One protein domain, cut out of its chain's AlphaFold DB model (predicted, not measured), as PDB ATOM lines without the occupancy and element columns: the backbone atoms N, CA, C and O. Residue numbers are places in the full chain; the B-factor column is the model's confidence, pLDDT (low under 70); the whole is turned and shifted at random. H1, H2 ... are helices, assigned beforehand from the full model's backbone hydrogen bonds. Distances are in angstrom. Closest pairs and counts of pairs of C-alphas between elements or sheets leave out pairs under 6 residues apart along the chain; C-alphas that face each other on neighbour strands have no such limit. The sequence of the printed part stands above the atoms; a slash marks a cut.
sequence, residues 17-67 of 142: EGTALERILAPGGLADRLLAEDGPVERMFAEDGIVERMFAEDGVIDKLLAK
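Overview. This is residues 17 to 67 of the 142 residues of an uncharacterized protein of Mycobacterium kansasii (UniProt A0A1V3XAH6). Five short helices, H1 to H5 in chain order, are strung in one flat arch, H3 in its middle, H1 and H5 at its ends. The printed part has 51 residues, is all helix with no named strand, and is extended: radius of gyration of the C-alphas 15.7 A, spans 46 by 25 by 7 A. Each helix meets the next at a corner.

Arrangement. Start at H1, residues 18 to 25; it touches H2, residues 30 to 34, only at the corner, closest C-alphas Ile 24 and Leu 30, 4.7 A. H2 and H3, residues 40 to 45, only just touch, only at the corner, with 3 pairs of C-alphas within 8 A, the closest Leu 34 and Pro 40, 5.4 A. H3 touches H4, residues 50 to 55, only at the corner, closest C-alphas Met 44 and Ile 50, 5.0 A; they run the same way at a shallow tilt of 28 degrees. H4 touches H5, residues 60 to 65, only at the corner, closest C-alphas Met 54 and Val 60, 4.7 A. H1 and H5 are apart. In H1 to H5 every O i to N i+4 pair is within hydrogen-bond range.

Along the chain. Find C-alpha 18 at (128.520, 106.792, 129.763); H1 runs 10.2 A from there, and H5 ends at C-alpha 65, (130.412, 133.880, 157.751).

Size, cuts and confidence. C-alphas 19 and 67, the farthest apart, are 46.4 A apart. The four links are tight, the printed part has no cut, and residues 17 to 18 have pLDDT under 70.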
ATOM      1  N   GLU A  17     128.194 110.570 128.001       67.50
ATOM      2  CA  GLU A  17     129.406 110.432 128.825       67.50
ATOM      3  C   GLU A  17     129.551 109.048 129.469       67.50
ATOM      4  O   GLU A  17     130.483 108.836 130.250       67.50
ATOM      5  N   GLY A  18     128.670 108.100 129.120       67.38
ATOM      6  CA  GLY A  18     128.520 106.792 129.763       67.38
ATOM      7  C   GLY A  18     129.846 106.092 130.036       67.38
ATOM      8  O   GLY A  18     130.057 105.601 131.130       67.38
ATOM      9  N   THR A  19     130.817 106.191 129.129       74.50
ATOM     10  CA  THR A  19     132.154 105.590 129.294       74.50
ATOM     11  C   THR A  19     132.990 106.157 130.455       74.50
ATOM     12  O   THR A  19     133.743 105.424 131.100       74.50
ATOM     13  N   ALA A  20     132.896 107.458 130.736       80.88
ATOM     14  CA  ALA A  20     133.625 108.101 131.827       80.88
ATOM     15  C   ALA A  20     132.937 107.832 133.168       80.88
ATOM     16  O   ALA A  20     133.608 107.507 134.150       80.88
ATOM     17  N   LEU A  21     131.604 107.916 133.186       82.62
ATOM     18  CA  LEU A  21     130.802 107.644 134.375       82.62
ATOM     19  C   LEU A  21     130.879 106.162 134.767       82.62
ATOM     20  O   LEU A  21     131.117 105.846 135.930       82.62
ATOM     21  N   GLU A  22     130.795 105.258 133.786       83.06
ATOM     22  CA  GLU A  22     131.005 103.819 133.961       83.06
ATOM     23  C   GLU A  22     132.383 103.533 134.550       83.06
ATOM     24  O   GLU A  22     132.481 102.727 135.460       83.06
ATOM     25  N   ARG A  23     133.455 104.210 134.118       83.12
ATOM     26  CA  ARG A  23     134.800 103.973 134.680       83.12
ATOM     27  C   ARG A  23     134.971 104.514 136.104       83.12
ATOM     28  O   ARG A  23     135.804 104.006 136.854       83.12
ATOM     29  N   ILE A  24     134.223 105.553 136.472       88.62
ATOM     30  CA  ILE A  24     134.204 106.088 137.841       88.62
ATOM     31  C   ILE A  24     133.475 105.123 138.777       88.62
ATOM     32  O   ILE A  24     133.978 104.869 139.870       88.62
ATOM     33  N   LEU A  25     132.328 104.599 138.335       89.00
ATOM     34  CA  LEU A  25     131.410 103.758 139.111       89.00
ATOM     35  C   LEU A  25     131.665 102.252 138.958       89.00
ATOM     36  O   LEU A  25     131.042 101.452 139.650       89.00
ATOM     37  N   ALA A  26     132.539 101.850 138.036       89.62
ATOM     38  CA  ALA A  26     132.938 100.463 137.875       89.62
ATOM     39  C   ALA A  26     133.570  99.944 139.177       89.62
ATOM     40  O   ALA A  26     134.268 100.705 139.850       89.62
ATOM     41  N   PRO A  27     133.414  98.647 139.492       87.88
ATOM     42  CA  PRO A  27     134.068  98.035 140.643       87.88
ATOM     43  C   PRO A  27     135.589  98.271 140.641       87.88
ATOM     44  O   PRO A  27     136.267  98.019 139.643       87.88
ATOM     45  N   GLY A  28     136.134  98.766 141.753       86.31
ATOM     46  CA  GLY A  28     137.540  99.179 141.891       86.31
ATOM     47  C   GLY A  28     137.902 100.484 141.160       86.31
ATOM     48  O   GLY A  28     139.092 100.827 141.043       86.31
ATOM     49  N   GLY A  29     136.890 101.189 140.651       90.25
ATOM     50  CA  GLY A  29     136.968 102.474 139.967       90.25
ATOM     51  C   GLY A  29     137.271 103.637 140.908       90.25
ATOM     52  O   GLY A  29     137.675 103.467 142.059       90.25
ATOM     53  N   LEU A  30     137.132 104.862 140.399       91.81
ATOM     54  CA  LEU A  30     137.486 106.059 141.168       91.81
ATOM     55  C   LEU A  30     136.567 106.278 142.375       91.81
ATOM     56  O   LEU A  30     137.071 106.664 143.425       91.81
ATOM     57  N   ALA A  31     135.265 106.008 142.245       92.06
ATOM     58  CA  ALA A  31     134.322 106.129 143.356       92.06
ATOM     59  C   ALA A  31     134.703 105.177 144.500       92.06
ATOM     60  O   ALA A  31     134.887 105.626 145.629       92.06
ATOM     61  N   ASP A  32     134.945 103.904 144.179       91.88
ATOM     62  CA  ASP A  32     135.345 102.886 145.155       91.88
ATOM     63  C   ASP A  32     136.657 103.239 145.862       91.88
ATOM     64  O   ASP A  32     136.783 103.027 147.058       91.88
ATOM     65  N   ARG A  33     137.640 103.816 145.157       91.44
ATOM     66  CA  ARG A  33     138.919 104.229 145.768       91.44
ATOM     67  C   ARG A  33     138.794 105.465 146.652       91.44
ATOM     68  O   ARG A  33     139.544 105.600 147.613       91.44
ATOM     69  N   LEU A  34     137.904 106.391 146.298       94.31
ATOM     70  CA  LEU A  34     137.656 107.595 147.090       94.31
ATOM     71  C   LEU A  34     136.930 107.264 148.398       94.31
ATOM     72  O   LEU A  34     137.253 107.860 149.425       94.31
ATOM     73  N   LEU A  35     135.991 106.318 148.325       93.25
ATOM     74  CA  LEU A  35     135.139 105.846 149.419       93.25
ATOM     75  C   LEU A  35     135.687 104.599 150.131       93.25
ATOM     76  O   LEU A  35     135.016 104.049 150.998       93.25
ATOM     77  N   ALA A  36     136.873 104.125 149.744       93.12
ATOM     78  CA  ALA A  36     137.532 103.018 150.418       93.12
ATOM     79  C   ALA A  36     137.820 103.369 151.885       93.12
ATOM     80  O   ALA A  36     137.924 104.541 152.249       93.12
ATOM     81  N   GLU A  37     138.012 102.341 152.708       90.19
ATOM     82  CA  GLU A  37     138.547 102.490 154.063       90.19
ATOM     83  C   GLU A  37     139.911 103.205 154.009       90.19
ATOM     84  O   GLU A  37     140.727 102.926 153.124       90.19
ATOM     85  N   ASP A  38     140.116 104.197 154.881       87.00
ATOM     86  CA  ASP A  38     141.233 105.163 154.830       87.00
ATOM     87  C   ASP A  38     141.361 105.956 153.511       87.00
ATOM     88  O   ASP A  38     142.380 106.602 153.225       87.00
ATOM     89  N   GLY A  39     140.304 105.946 152.699       92.56
ATOM     90  CA  GLY A  39     140.209 106.685 151.454       92.56
ATOM     91  C   GLY A  39     140.236 108.201 151.676       92.56
ATOM     92  O   GLY A  39     140.005 108.697 152.782       92.56
ATOM     93  N   PRO A  40     140.512 108.991 150.623       94.38
ATOM     94  CA  PRO A  40     140.543 110.447 150.720       94.38
ATOM     95  C   PRO A  40     139.264 111.057 151.296       94.38
ATOM     96  O   PRO A  40     139.363 112.015 152.055       94.38
ATOM     97  N   VAL A  41     138.089 110.513 150.953       94.19
ATOM     98  CA  VAL A  41     136.810 111.007 151.485       94.19
ATOM     99  C   VAL A  41     136.722 110.696 152.973       94.19
ATOM    100  O   VAL A  41     136.563 111.623 153.759       94.19
ATOM    101  N   GLU A  42     136.930 109.441 153.371       92.06
ATOM    102  CA  GLU A  42     136.887 109.037 154.781       92.06
ATOM    103  C   GLU A  42     137.845 109.882 155.634       92.06
ATOM    104  O   GLU A  42     137.445 110.476 156.628       92.06
ATOM    105  N   ARG A  43     139.088 110.084 155.178       92.06
ATOM    106  CA  ARG A  43     140.084 110.922 155.869       92.06
ATOM    107  C   ARG A  43     139.707 112.400 155.977       92.06
ATOM    108  O   ARG A  43     140.214 113.092 156.856       92.06
ATOM    109  N   MET A  44     138.888 112.921 155.065       95.19
ATOM    110  CA  MET A  44     138.402 114.300 155.143       95.19
ATOM    111  C   MET A  44     137.308 114.468 156.201       95.19
ATOM    112  O   MET A  44     137.234 115.548 156.789       95.19
ATOM    113  N   PHE A  45     136.498 113.428 156.417       93.94
ATOM    114  CA  PHE A  45     135.398 113.386 157.389       93.94
ATOM    115  C   PHE A  45     135.777 112.734 158.729       93.94
ATOM    116  O   PHE A  45     134.995 112.807 159.671       93.94
ATOM    117  N   ALA A  46     136.955 112.116 158.822       92.56
ATOM    118  CA  ALA A  46     137.502 111.579 160.060       92.56
ATOM    119  C   ALA A  46     137.670 112.666 161.139       92.56
ATOM    120  O   ALA A  46     137.651 113.866 160.851       92.56
ATOM    121  N   GLU A  47     137.884 112.238 162.384       89.94
ATOM    122  CA  GLU A  47     138.212 113.126 163.503       89.94
ATOM    123  C   GLU A  47     139.467 113.961 163.178       89.94
ATOM    124  O   GLU A  47     140.423 113.461 162.583       89.94
ATOM    125  N   ASP A  48     139.426 115.263 163.481       86.62
ATOM    126  CA  ASP A  48     140.407 116.274 163.039       86.62
ATOM    127  C   ASP A  48     140.584 116.404 161.509       86.62
ATOM    128  O   ASP A  48     141.511 117.062 161.012       86.62
ATOM    129  N   GLY A  49     139.665 115.820 160.740       92.12
ATOM    130  CA  GLY A  49     139.597 115.905 159.291       92.12
ATOM    131  C   GLY A  49     139.368 117.330 158.791       92.12
ATOM    132  O   GLY A  49     138.974 118.246 159.514       92.12
ATOM    133  N   ILE A  50     139.631 117.546 157.500       94.75
ATOM    134  CA  ILE A  50     139.507 118.880 156.892       94.75
ATOM    135  C   ILE A  50     138.076 119.404 157.024       94.75
ATOM    136  O   ILE A  50     137.906 120.586 157.316       94.75
ATOM    137  N   VAL A  51     137.076 118.538 156.832       94.69
ATOM    138  CA  VAL A  51     135.667 118.921 156.938       94.69
ATOM    139  C   VAL A  51     135.342 119.295 158.380       94.69
ATOM    140  O   VAL A  51     134.867 120.404 158.606       94.69
ATOM    141  N   GLU A  52     135.688 118.445 159.347       93.19
ATOM    142  CA  GLU A  52     135.428 118.712 160.765       93.19
ATOM    143  C   GLU A  52     136.026 120.056 161.197       93.19
ATOM    144  O   GLU A  52     135.318 120.920 161.691       93.19
ATOM    145  N   ARG A  53     137.298 120.333 160.881       92.06
ATOM    146  CA  ARG A  53     137.937 121.622 161.225       92.06
ATOM    147  C   ARG A  53     137.324 122.836 160.521       92.06
ATOM    148  O   ARG A  53     137.473 123.964 160.992       92.06
ATOM    149  N   MET A  54     136.726 122.648 159.346       95.56
ATOM    150  CA  MET A  54     136.045 123.733 158.638       95.56
ATOM    151  C   MET A  54     134.730 124.108 159.323       95.56
ATOM    152  O   MET A  54     134.426 125.300 159.365       95.56
ATOM    153  N   PHE A  55     134.004 123.113 159.844       94.25
ATOM    154  CA  PHE A  55     132.701 123.251 160.504       94.25
ATOM    155  C   PHE A  55     132.763 123.297 162.037       94.25
ATOM    156  O   PHE A  55     131.738 123.532 162.671       94.25
ATOM    157  N   ALA A  56     133.936 123.077 162.628       93.75
ATOM    158  CA  ALA A  56     134.170 123.243 164.053       93.75
ATOM    159  C   ALA A  56     133.824 124.670 164.501       93.75
ATOM    160  O   ALA A  56     133.888 125.608 163.705       93.75
ATOM    161  N   GLU A  57     133.515 124.828 165.786       91.31
ATOM    162  CA  GLU A  57     133.288 126.139 166.397       91.31
ATOM    163  C   GLU A  57     134.531 127.029 166.227       91.31
ATOM    164  O   GLU A  57     135.667 126.578 166.410       91.31
ATOM    165  N   ASP A  58     134.326 128.279 165.799       89.38
ATOM    166  CA  ASP A  58     135.398 129.186 165.356       89.38
ATOM    167  C   ASP A  58     136.250 128.617 164.197       89.38
ATOM    168  O   ASP A  58     137.405 129.011 163.966       89.38
ATOM    169  N   GLY A  59     135.681 127.688 163.435       92.12
ATOM    170  CA  GLY A  59     136.267 127.085 162.251       92.12
ATOM    171  C   GLY A  59     136.353 128.053 161.074       92.12
ATOM    172  O   GLY A  59     136.103 129.259 161.165       92.12
ATOM    173  N   VAL A  60     136.760 127.525 159.922       94.62
ATOM    174  CA  VAL A  60     136.930 128.341 158.708       94.62
ATOM    175  C   VAL A  60     135.593 128.917 158.247       94.62
ATOM    176  O   VAL A  60     135.528 130.096 157.905       94.62
ATOM    177  N   ILE A  61     134.541 128.098 158.241       94.88
ATOM    178  CA  ILE A  61     133.213 128.510 157.780       94.88
ATOM    179  C   ILE A  61     132.644 129.589 158.704       94.88
ATOM    180  O   ILE A  61     132.235 130.641 158.212       94.88
ATOM    181  N   ASP A  62     132.736 129.394 160.019       93.94
ATOM    182  CA  ASP A  62     132.292 130.368 161.019       93.94
ATOM    183  C   ASP A  62     133.015 131.709 160.876       93.94
ATOM    184  O   ASP A  62     132.379 132.759 160.822       93.94
ATOM    185  N   LYS A  63     134.346 131.700 160.725       93.56
ATOM    186  CA  LYS A  63     135.136 132.931 160.544       93.56
ATOM    187  C   LYS A  63     134.801 133.669 159.254       93.56
ATOM    188  O   LYS A  63     134.814 134.898 159.236       93.56
ATOM    189  N   LEU A  64     134.532 132.939 158.173       95.38
ATOM    190  CA  LEU A  64     134.155 133.528 156.890       95.38
ATOM    191  C   LEU A  64     132.752 134.143 156.934       95.38
ATOM    192  O   LEU A  64     132.551 135.216 156.366       95.38
ATOM    193  N   LEU A  65     131.813 133.473 157.607       93.38
ATOM    194  CA  LEU A  65     130.412 133.880 157.751       93.38
ATOM    195  C   LEU A  65     130.156 134.803 158.950       93.38
ATOM    196  O   LEU A  65     129.028 135.263 159.137       93.38
ATOM    197  N   ALA A  66     131.176 135.078 159.762       94.75
ATOM    198  CA  ALA A  66     131.082 136.000 160.878       94.75
ATOM    199  C   ALA A  66     130.563 137.369 160.414       94.75
ATOM    200  O   ALA A  66     130.842 137.829 159.305       94.75
ATOM    201  N   LYS A  67     129.823 138.053 161.290       91.56
ATOM    202  CA  LYS A  67     129.313 139.400 161.015       91.56
ATOM    203  C   LYS A  67     130.471 140.386 160.834       91.56
ATOM    204  O   LYS A  67     131.376 140.422 161.668       91.56
TER     205      LYS A  67